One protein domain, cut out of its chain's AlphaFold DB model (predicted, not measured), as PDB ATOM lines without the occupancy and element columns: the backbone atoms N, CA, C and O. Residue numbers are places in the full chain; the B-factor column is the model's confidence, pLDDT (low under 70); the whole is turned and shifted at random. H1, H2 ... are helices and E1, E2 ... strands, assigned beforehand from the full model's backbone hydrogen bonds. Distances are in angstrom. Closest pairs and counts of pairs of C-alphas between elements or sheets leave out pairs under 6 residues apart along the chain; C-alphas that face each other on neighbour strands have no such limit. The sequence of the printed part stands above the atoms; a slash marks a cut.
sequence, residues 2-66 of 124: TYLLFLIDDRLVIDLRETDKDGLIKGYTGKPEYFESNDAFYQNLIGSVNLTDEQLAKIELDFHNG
ATOM      1  N   THR A   2     105.215  68.017   8.494       96.12
ATOM      2  CA  THR A   2     104.071  67.906   7.555       96.12
ATOM      3  C   THR A   2     103.004  66.959   8.092       96.12
ATOM      4  O   THR A   2     103.355  65.857   8.507       96.12
ATOM      5  N   TYR A   3     101.735  67.359   8.037       96.06
ATOM      6  CA  TYR A   3     100.557  66.595   8.466       96.06
ATOM      7  C   TYR A   3      99.518  66.516   7.348       96.06
ATOM      8  O   TYR A   3      99.560  67.312   6.408       96.06
ATOM      9  N   LEU A   4      98.604  65.550   7.437       95.12
ATOM     10  CA  LEU A   4      97.528  65.365   6.463       95.12
ATOM     11  C   LEU A   4      96.309  66.209   6.841       95.12
ATOM     12  O   LEU A   4      96.035  66.427   8.020       95.12
ATOM     13  N   LEU A   5      95.603  66.691   5.821       95.44
ATOM     14  CA  LEU A   5      94.420  67.532   5.942       95.44
ATOM     15  C   LEU A   5      93.223  66.840   5.287       95.44
ATOM     16  O   LEU A   5      93.257  66.550   4.087       95.44
ATOM     17  N   PHE A   6      92.163  66.630   6.059       94.12
ATOM     18  CA  PHE A   6      90.942  65.933   5.651       94.12
ATOM     19  C   PHE A   6      89.716  66.861   5.680       94.12
ATOM     20  O   PHE A   6      89.707  67.838   6.432       94.12
ATOM     21  N   LEU A   7      88.687  66.554   4.878       92.62
ATOM     22  CA  LEU A   7      87.344  67.143   4.996       92.62
ATOM     23  C   LEU A   7      86.429  66.194   5.764       92.62
ATOM     24  O   LEU A   7      86.161  65.090   5.296       92.62
ATOM     25  N   ILE A   8      85.913  66.609   6.912       89.00
ATOM     26  CA  ILE A   8      84.998  65.780   7.704       89.00
ATOM     27  C   ILE A   8      83.864  66.665   8.185       89.00
ATOM     28  O   ILE A   8      84.114  67.666   8.851       89.00
ATOM     29  N   ASP A   9      82.634  66.313   7.814       87.38
ATOM     30  CA  ASP A   9      81.427  67.081   8.140       87.38
ATOM     31  C   ASP A   9      81.589  68.579   7.832       87.38
ATOM     32  O   ASP A   9      81.386  69.435   8.691       87.38
ATOM     33  N   ASP A  10      82.053  68.887   6.616       90.00
ATOM     34  CA  ASP A  10      82.352  70.243   6.126       90.00
ATOM     35  C   ASP A  10      83.436  71.013   6.914       90.00
ATOM     36  O   ASP A  10      83.621  72.219   6.726       90.00
ATOM     37  N   ARG A  11      84.217  70.325   7.758       91.06
ATOM     38  CA  ARG A  11      85.324  70.897   8.539       91.06
ATOM     39  C   ARG A  11      86.671  70.383   8.054       91.06
ATOM     40  O   ARG A  11      86.834  69.212   7.721       91.06
ATOM     41  N   LEU A  12      87.659  71.273   8.046       94.12
ATOM     42  CA  LEU A  12      89.049  70.908   7.800       94.12
ATOM     43  C   LEU A  12      89.654  70.307   9.069       94.12
ATOM     44  O   LEU A  12      89.707  70.977  10.099       94.12
ATOM     45  N   VAL A  13      90.132  69.070   8.975       95.00
ATOM     46  CA  VAL A  13      90.729  68.330  10.091       95.00
ATOM     47  C   VAL A  13      92.191  68.048   9.786       95.00
ATOM     48  O   VAL A  13      92.514  67.385   8.798       95.00
ATOM     49  N   ILE A  14      93.087  68.544  10.636       96.06
ATOM     50  CA  ILE A  14      94.500  68.163  10.614       96.06
ATOM     51  C   ILE A  14      94.647  66.865  11.407       96.06
ATOM     52  O   ILE A  14      94.398  66.860  12.609       96.06
ATOM     53  N   ASP A  15      95.071  65.785  10.755       94.81
ATOM     54  CA  ASP A  15      95.406  64.521  11.420       94.81
ATOM     55  C   ASP A  15      96.798  64.624  12.054       94.81
ATOM     56  O   ASP A  15      97.801  64.790  11.347       94.81
ATOM     57  N   LEU A  16      96.862  64.524  13.384       94.69
ATOM     58  CA  LEU A  16      98.108  64.624  14.146       94.69
ATOM     59  C   LEU A  16      98.905  63.312  14.182       94.69
ATOM     60  O   LEU A  16     100.022  63.305  14.693       94.69
ATOM     61  N   ARG A  17      98.401  62.233  13.566       90.50
ATOM     62  CA  ARG A  17      99.016  60.890  13.508       90.50
ATOM     63  C   ARG A  17      99.249  60.270  14.883       90.50
ATOM     64  O   ARG A  17     100.157  59.462  15.072       90.50
ATOM     65  N   GLU A  18      98.409  60.651  15.830       92.00
ATOM     66  CA  GLU A  18      98.363  60.122  17.184       92.00
ATOM     67  C   GLU A  18      96.970  59.554  17.431       92.00
ATOM     68  O   GLU A  18      95.982  60.058  16.894       92.00
ATOM     69  N   THR A  19      96.889  58.528  18.271       91.12
ATOM     70  CA  THR A  19      95.619  58.003  18.768       91.12
ATOM     71  C   THR A  19      95.573  58.099  20.283       91.12
ATOM     72  O   THR A  19      96.611  57.991  20.944       91.12
ATOM     73  N   ASP A  20      94.383  58.281  20.845       89.00
ATOM     74  CA  ASP A  20      94.190  58.153  22.286       89.00
ATOM     75  C   ASP A  20      94.168  56.680  22.744       89.00
ATOM     76  O   ASP A  20      94.435  55.747  21.979       89.00
ATOM     77  N   LYS A  21      93.871  56.474  24.032       87.56
ATOM     78  CA  LYS A  21      93.787  55.147  24.661       87.56
ATOM     79  C   LYS A  21      92.665  54.270  24.086       87.56
ATOM     80  O   LYS A  21      92.751  53.050  24.203       87.56
ATOM     81  N   ASP A  22      91.641  54.889  23.506       88.62
ATOM     82  CA  ASP A  22      90.452  54.234  22.966       88.62
ATOM     83  C   ASP A  22      90.582  54.020  21.441       88.62
ATOM     84  O   ASP A  22      89.700  53.445  20.806       88.62
ATOM     85  N   GLY A  23      91.724  54.410  20.855       87.94
ATOM     86  CA  GLY A  23      92.035  54.243  19.436       87.94
ATOM     87  C   GLY A  23      91.455  55.339  18.541       87.94
ATOM     88  O   GLY A  23      91.471  55.191  17.314       87.94
ATOM     89  N   LEU A  24      90.954  56.432  19.123       91.00
ATOM     90  CA  LEU A  24      90.442  57.576  18.379       91.00
ATOM     91  C   LEU A  24      91.600  58.416  17.845       91.00
ATOM     92  O   LEU A  24      92.563  58.700  18.557       91.00
ATOM     93  N   ILE A  25      91.488  58.835  16.588       92.12
ATOM     94  CA  ILE A  25      92.462  59.685  15.910       92.12
ATOM     95  C   ILE A  25      92.401  61.077  16.520       92.12
ATOM     96  O   ILE A  25      91.347  61.711  16.567       92.12
ATOM     97  N   LYS A  26      93.559  61.574  16.932       94.50
ATOM     98  CA  LYS A  26      93.731  62.934  17.419       94.50
ATOM     99  C   LYS A  26      93.747  63.900  16.231       94.50
ATOM    100  O   LYS A  26      94.687  63.899  15.432       94.50
ATOM    101  N   GLY A  27      92.706  64.720  16.111       95.00
ATOM    102  CA  GLY A  27      92.537  65.670  15.015       95.00
ATOM    103  C   GLY A  27      92.391  67.111  15.499       95.00
ATOM    104  O   GLY A  27      91.974  67.367  16.626       95.00
ATOM    105  N   TYR A  28      92.734  68.074  14.646       96.88
ATOM    106  CA  TYR A  28      92.651  69.494  14.993       96.88
ATOM    107  C   TYR A  28      91.921  70.305  13.923       96.88
ATOM    108  O   TYR A  28      92.353  70.370  12.771       96.88
ATOM    109  N   THR A  29      90.835  70.959  14.328       95.50
ATOM    110  CA  THR A  29      89.975  71.825  13.491       95.50
ATOM    111  C   THR A  29      90.146  73.314  13.820       95.50
ATOM    112  O   THR A  29      89.375  74.162  13.372       95.50
ATOM    113  N   GLY A  30      91.137  73.642  14.658       95.62
ATOM    114  CA  GLY A  30      91.149  74.855  15.483       95.62
ATOM    115  C   GLY A  30      90.692  74.598  16.924       95.62
ATOM    116  O   GLY A  30      90.839  75.479  17.773       95.62
ATOM    117  N   LYS A  31      90.172  73.389  17.183       96.50
ATOM    118  CA  LYS A  31      89.841  72.839  18.497       96.50
ATOM    119  C   LYS A  31      90.421  71.423  18.651       96.50
ATOM    120  O   LYS A  31      90.577  70.739  17.634       96.50
ATOM    121  N   PRO A  32      90.758  70.983  19.880       96.31
ATOM    122  CA  PRO A  32      91.214  69.620  20.138       96.31
ATOM    123  C   PRO A  32      90.038  68.643  20.008       96.31
ATOM    124  O   PRO A  32      89.052  68.741  20.741       96.31
ATOM    125  N   GLU A  33      90.121  67.718  19.057       95.00
ATOM    126  CA  GLU A  33      89.052  66.766  18.752       95.00
ATOM    127  C   GLU A  33      89.594  65.344  18.569       95.00
ATOM    128  O   GLU A  33      90.757  65.132  18.213       95.00
ATOM    129  N   TYR A  34      88.721  64.368  18.808       93.12
ATOM    130  CA  TYR A  34      88.991  62.951  18.609       93.12
ATOM    131  C   TYR A  34      87.981  62.382  17.621       93.12
ATOM    132  O   TYR A  34      86.786  62.654  17.722       93.12
ATOM    133  N   PHE A  35      88.470  61.605  16.661       90.31
ATOM    134  CA  PHE A  35      87.673  61.067  15.567       90.31
ATOM    135  C   PHE A  35      87.792  59.550  15.526       90.31
ATOM    136  O   PHE A  35      88.870  58.993  15.734       90.31
ATOM    137  N   GLU A  36      86.698  58.861  15.218       88.19
ATOM    138  CA  GLU A  36      86.757  57.422  14.980       88.19
ATOM    139  C   GLU A  36      87.615  57.122  13.746       88.19
ATOM    140  O   GLU A  36      87.427  57.712  12.678       88.19
ATOM    141  N   SER A  37      88.547  56.174  13.880       76.56
ATOM    142  CA  SER A  37      89.258  55.643  12.722       76.56
ATOM    143  C   SER A  37      88.311  54.744  11.930       76.56
ATOM    144  O   SER A  37      87.972  53.633  12.332       76.56
ATOM    145  N   ASN A  38      87.842  55.238  10.789       74.44
ATOM    146  CA  ASN A  38      87.051  54.449   9.857       74.44
ATOM    147  C   ASN A  38      87.467  54.745   8.412       74.44
ATOM    148  O   ASN A  38      88.156  55.726   8.126       74.44
ATOM    149  N   ASP A  39      87.047  53.882   7.486       68.19
ATOM    150  CA  ASP A  39      87.385  54.028   6.068       68.19
ATOM    151  C   ASP A  39      86.891  55.362   5.480       68.19
ATOM    152  O   ASP A  39      87.491  55.864   4.533       68.19
ATOM    153  N   ALA A  40      85.837  55.968   6.043       68.50
ATOM    154  CA  ALA A  40      85.329  57.264   5.593       68.50
ATOM    155  C   ALA A  40      86.259  58.424   5.989       68.50
ATOM    156  O   ALA A  40      86.451  59.338   5.187       68.50
ATOM    157  N   PHE A  41      86.898  58.358   7.165       72.38
ATOM    158  CA  PHE A  41      87.886  59.346   7.614       72.38
ATOM    159  C   PHE A  41      89.005  59.503   6.576       72.38
ATOM    160  O   PHE A  41      89.313  60.607   6.128       72.38
ATOM    161  N   TYR A  42      89.569  58.382   6.122       76.69
ATOM    162  CA  TYR A  42      90.703  58.385   5.196       76.69
ATOM    163  C   TYR A  42      90.325  58.620   3.727       76.69
ATOM    164  O   TYR A  42      91.209  58.888   2.910       76.69
ATOM    165  N   GLN A  43      89.038  58.560   3.368       80.62
ATOM    166  CA  GLN A  43      88.574  58.810   1.997       80.62
ATOM    167  C   GLN A  43      88.514  60.298   1.627       80.62
ATOM    168  O   GLN A  43      88.563  60.626   0.442       80.62
ATOM    169  N   ASN A  44      88.485  61.201   2.609       84.31
ATOM    170  CA  ASN A  44      88.310  62.638   2.382       84.31
ATOM    171  C   ASN A  44      89.616  63.445   2.457       84.31
ATOM    172  O   ASN A  44      89.635  64.571   2.957       84.31
ATOM    173  N   LEU A  45      90.728  62.879   1.987       92.31
ATOM    174  CA  LEU A  45      92.010  63.583   1.947       92.31
ATOM    175  C   LEU A  45      91.941  64.783   0.986       92.31
ATOM    176  O   LEU A  45      91.804  64.603  -0.224       92.31
ATOM    177  N   ILE A  46      92.099  66.003   1.511       94.56
ATOM    178  CA  ILE A  46      92.182  67.228   0.694       94.56
ATOM    179  C   ILE A  46      93.638  67.587   0.386       94.56
ATOM    180  O   ILE A  46      93.939  68.106  -0.689       94.56
ATOM    181  N   GLY A  47      94.559  67.341   1.320       95.31
ATOM    182  CA  GLY A  47      95.956  67.709   1.119       95.31
ATOM    183  C   GLY A  47      96.817  67.560   2.361       95.31
ATOM    184  O   GLY A  47      96.642  66.643   3.160       95.31
ATOM    185  N   SER A  48      97.781  68.464   2.507       95.94
ATOM    186  CA  SER A  48      98.706  68.480   3.633       95.94
ATOM    187  C   SER A  48      99.000  69.898   4.104       95.94
ATOM    188  O   SER A  48      98.863  70.871   3.360       95.94
ATOM    189  N   VAL A  49      99.415  70.008   5.362       96.88
ATOM    190  CA  VAL A  49      99.802  71.263   6.005       96.88
ATOM    191  C   VAL A  49     101.160  71.100   6.678       96.88
ATOM    192  O   VAL A  49     101.477  70.045   7.227       96.88
ATOM    193  N   ASN A  50     101.980  72.147   6.636       97.06
ATOM    194  CA  ASN A  50     103.229  72.209   7.386       97.06
ATOM    195  C   ASN A  50     103.004  73.018   8.659       97.06
ATOM    196  O   ASN A  50     102.679  74.198   8.574       97.06
ATOM    197  N   LEU A  51     103.210  72.385   9.812       96.69
ATOM    198  CA  LEU A  51     103.145  73.041  11.116       96.69
ATOM    199  C   LEU A  51     104.553  73.305  11.651       96.69
ATOM    200  O   LEU A  51     105.423  72.430  11.562       96.69
ATOM    201  N   THR A  52     104.783  74.500  12.185       97.06
ATOM    202  CA  THR A  52     105.998  74.841  12.938       97.06
ATOM    203  C   THR A  52     105.956  74.227  14.337       97.06
ATOM    204  O   THR A  52     104.895  73.830  14.816       97.06
ATOM    205  N   ASP A  53     107.102  74.178  15.014       96.19
ATOM    206  CA  ASP A  53     107.174  73.675  16.391       96.19
ATOM    207  C   ASP A  53     106.342  74.543  17.351       96.19
ATOM    208  O   ASP A  53     105.670  74.023  18.233       96.19
ATOM    209  N   GLU A  54     106.294  75.859  17.123       95.75
ATOM    210  CA  GLU A  54     105.438  76.789  17.874       95.75
ATOM    211  C   GLU A  54     103.943  76.477  17.686       95.75
ATOM    212  O   GLU A  54     103.173  76.467  18.647       95.75
ATOM    213  N   GLN A  55     103.523  76.181  16.450       96.25
ATOM    214  CA  GLN A  55     102.139  75.797  16.163       96.25
ATOM    215  C   GLN A  55     101.784  74.455  16.809       96.25
ATOM    216  O   GLN A  55     100.677  74.305  17.320       96.25
ATOM    217  N   LEU A  56     102.718  73.501  16.821       96.00
ATOM    218  CA  LEU A  56     102.526  72.216  17.490       96.00
ATOM    219  C   LEU A  56     102.429  72.365  19.004       96.00
ATOM    220  O   LEU A  56     101.488  71.838  19.587       96.00
ATOM    221  N   ALA A  57     103.306  73.157  19.621       95.69
ATOM    222  CA  ALA A  57     103.247  73.438  21.053       95.69
ATOM    223  C   ALA A  57     101.906  74.072  21.457       95.69
ATOM    224  O   ALA A  57     101.334  73.727  22.491       95.69
ATOM    225  N   LYS A  58     101.356  74.963  20.620       95.88
ATOM    226  CA  LYS A  58     100.016  75.525  20.837       95.88
ATOM    227  C   LYS A  58      98.917  74.457  20.750       95.88
ATOM    228  O   LYS A  58      98.040  74.431  21.605       95.88
ATOM    229  N   ILE A  59      98.961  73.584  19.745       96.50
ATOM    230  CA  ILE A  59      97.979  72.497  19.588       96.50
ATOM    231  C   ILE A  59      98.052  71.528  20.775       96.50
ATOM    232  O   ILE A  59      97.024  71.145  21.324       96.50
ATOM    233  N   GLU A  60      99.254  71.154  21.213       95.38
ATOM    234  CA  GLU A  60      99.451  70.318  22.402       95.38
ATOM    235  C   GLU A  60      98.878  70.970  23.665       95.38
ATOM    236  O   GLU A  60      98.257  70.289  24.485       95.38
ATOM    237  N   LEU A  61      99.037  72.289  23.803       96.12
ATOM    238  CA  LEU A  61      98.454  73.053  24.898       96.12
ATOM    239  C   LEU A  61      96.920  73.035  24.860       96.12
ATOM    240  O   LEU A  61      96.291  72.839  25.901       96.12
ATOM    241  N   ASP A  62      96.327  73.185  23.673       96.88
ATOM    242  CA  ASP A  62      94.878  73.078  23.482       96.88
ATOM    243  C   ASP A  62      94.380  71.675  23.866       96.88
ATOM    244  O   ASP A  62      93.386  71.566  24.572       96.88
ATOM    245  N   PHE A  63      95.084  70.598  23.504       95.62
ATOM    246  CA  PHE A  63      94.726  69.232  23.933       95.62
ATOM    247  C   PHE A  63      94.882  68.990  25.435       95.62
ATOM    248  O   PHE A  63      94.211  68.127  25.992       95.62
ATOM    249  N   HIS A  64      95.785  69.711  26.094       95.12
ATOM    250  CA  HIS A  64      95.961  69.593  27.535       95.12
ATOM    251  C   HIS A  64      94.864  70.324  28.317       95.12
ATOM    252  O   HIS A  64      94.422  69.852  29.362       95.12
ATOM    253  N   ASN A  65      94.485  71.512  27.851       96.81
ATOM    254  CA  ASN A  65      93.565  72.388  28.571       96.81
ATOM    255  C   ASN A  65      92.113  72.222  28.118       96.81
ATOM    256  O   ASN A  65      91.199  72.553  28.872       96.81
ATOM    257  N   GLY A  66      91.918  71.791  26.878       96.56
ATOM    258  CA  GLY A  66      90.648  71.669  26.191       96.56
ATOM    259  C   GLY A  66      90.184  70.229  26.028       96.56
ATOM    260  O   GLY A  66      90.742  69.293  26.594       96.56
TER     261      GLY A  66
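This is residues 2 to 66 of the 124 residues of an uncharacterized protein of Bacillus pumilus (UniProt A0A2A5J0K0). One strongly twisted sheet of five antiparallel strands makes the body, with helix H2 packed across one face near the E4 and E3 end and the short helix H1 on the opposite face beside E1. E2, the longest strand, runs through the middle of the sheet and bends by 72 degrees at residue 16. The printed part has 65 residues with two named helices and five named strands, in the order E1, E2, E3, E4, H1, E5, H2; across the sheet the order is E4, E3, E2, E1, E5. The class is mixed, helices and strands. The whole is compact, with a radius of gyration of the C-alphas of 11.3 A, and rounded, with spans of 30 by 26 by 18 A.

E1 is residues 2 to 8, 19.2 A long, from C-alpha 2 at (104.071, 67.906, 7.555). E2 is residues 11 to 19, 19.4 A. E3 is residues 25 to 28, 9.9 A, and E4 is residues 32 to 35, 10.3 A. H1 is residues 39 to 43, 6.4 A, from C-alpha 39 at (87.385, 54.028, 6.068). E5 is residues 45 to 50, 15.2 A. H2 is residues 53 to 65, 18.3 A, ending with C-alpha 65 at (93.565, 72.388, 28.571).

E1, E2, E3 and E4 form a meander, each strand the antiparallel neighbour of the one before, with a hairpin at each step. Between E1 and E2, N 6 and O 13 are 2.9 A apart, within hydrogen-bond range; between E2 and E3, N 26 and O 18 are at 2.9 A; between E3 and E4, N 25 and O 35 are at 2.8 A. E5 is an edge strand antiparallel to E1, with N 3 and O 49 at 2.8 A; E4 is the other edge strand. From edge to edge the strands' lines turn by 147 degrees. H1 is on the sheet at a height of 8.5 A, over none of its strands, but only just: 2 of its C-alphas fall on E1. The closest C-alphas of E1 and H1 are those of Ile 8 and Phe 41, 7.1 A apart. H2 is on the opposite face at a height of 9.1 A, only just over E4 and E3, with 3 of its C-alphas falling on each. It runs across the strands, at 69 degrees to E3 on the local plane. The closest C-alphas of E4 and H2 are those of Pro 32 and Phe 63, 5.2 A apart. H1 and H2 are apart. In H1 and H2 every O i to N i+4 pair is within hydrogen-bond range.

The two C-alphas farthest apart, those of Asp 39 and Glu 54, are 31.4 A from each other. The printed part has no cut, and the six links between named elements are tight. The mean pLDDT of the printed part is 91.7; residues 39 to 40, in H1, are under 70.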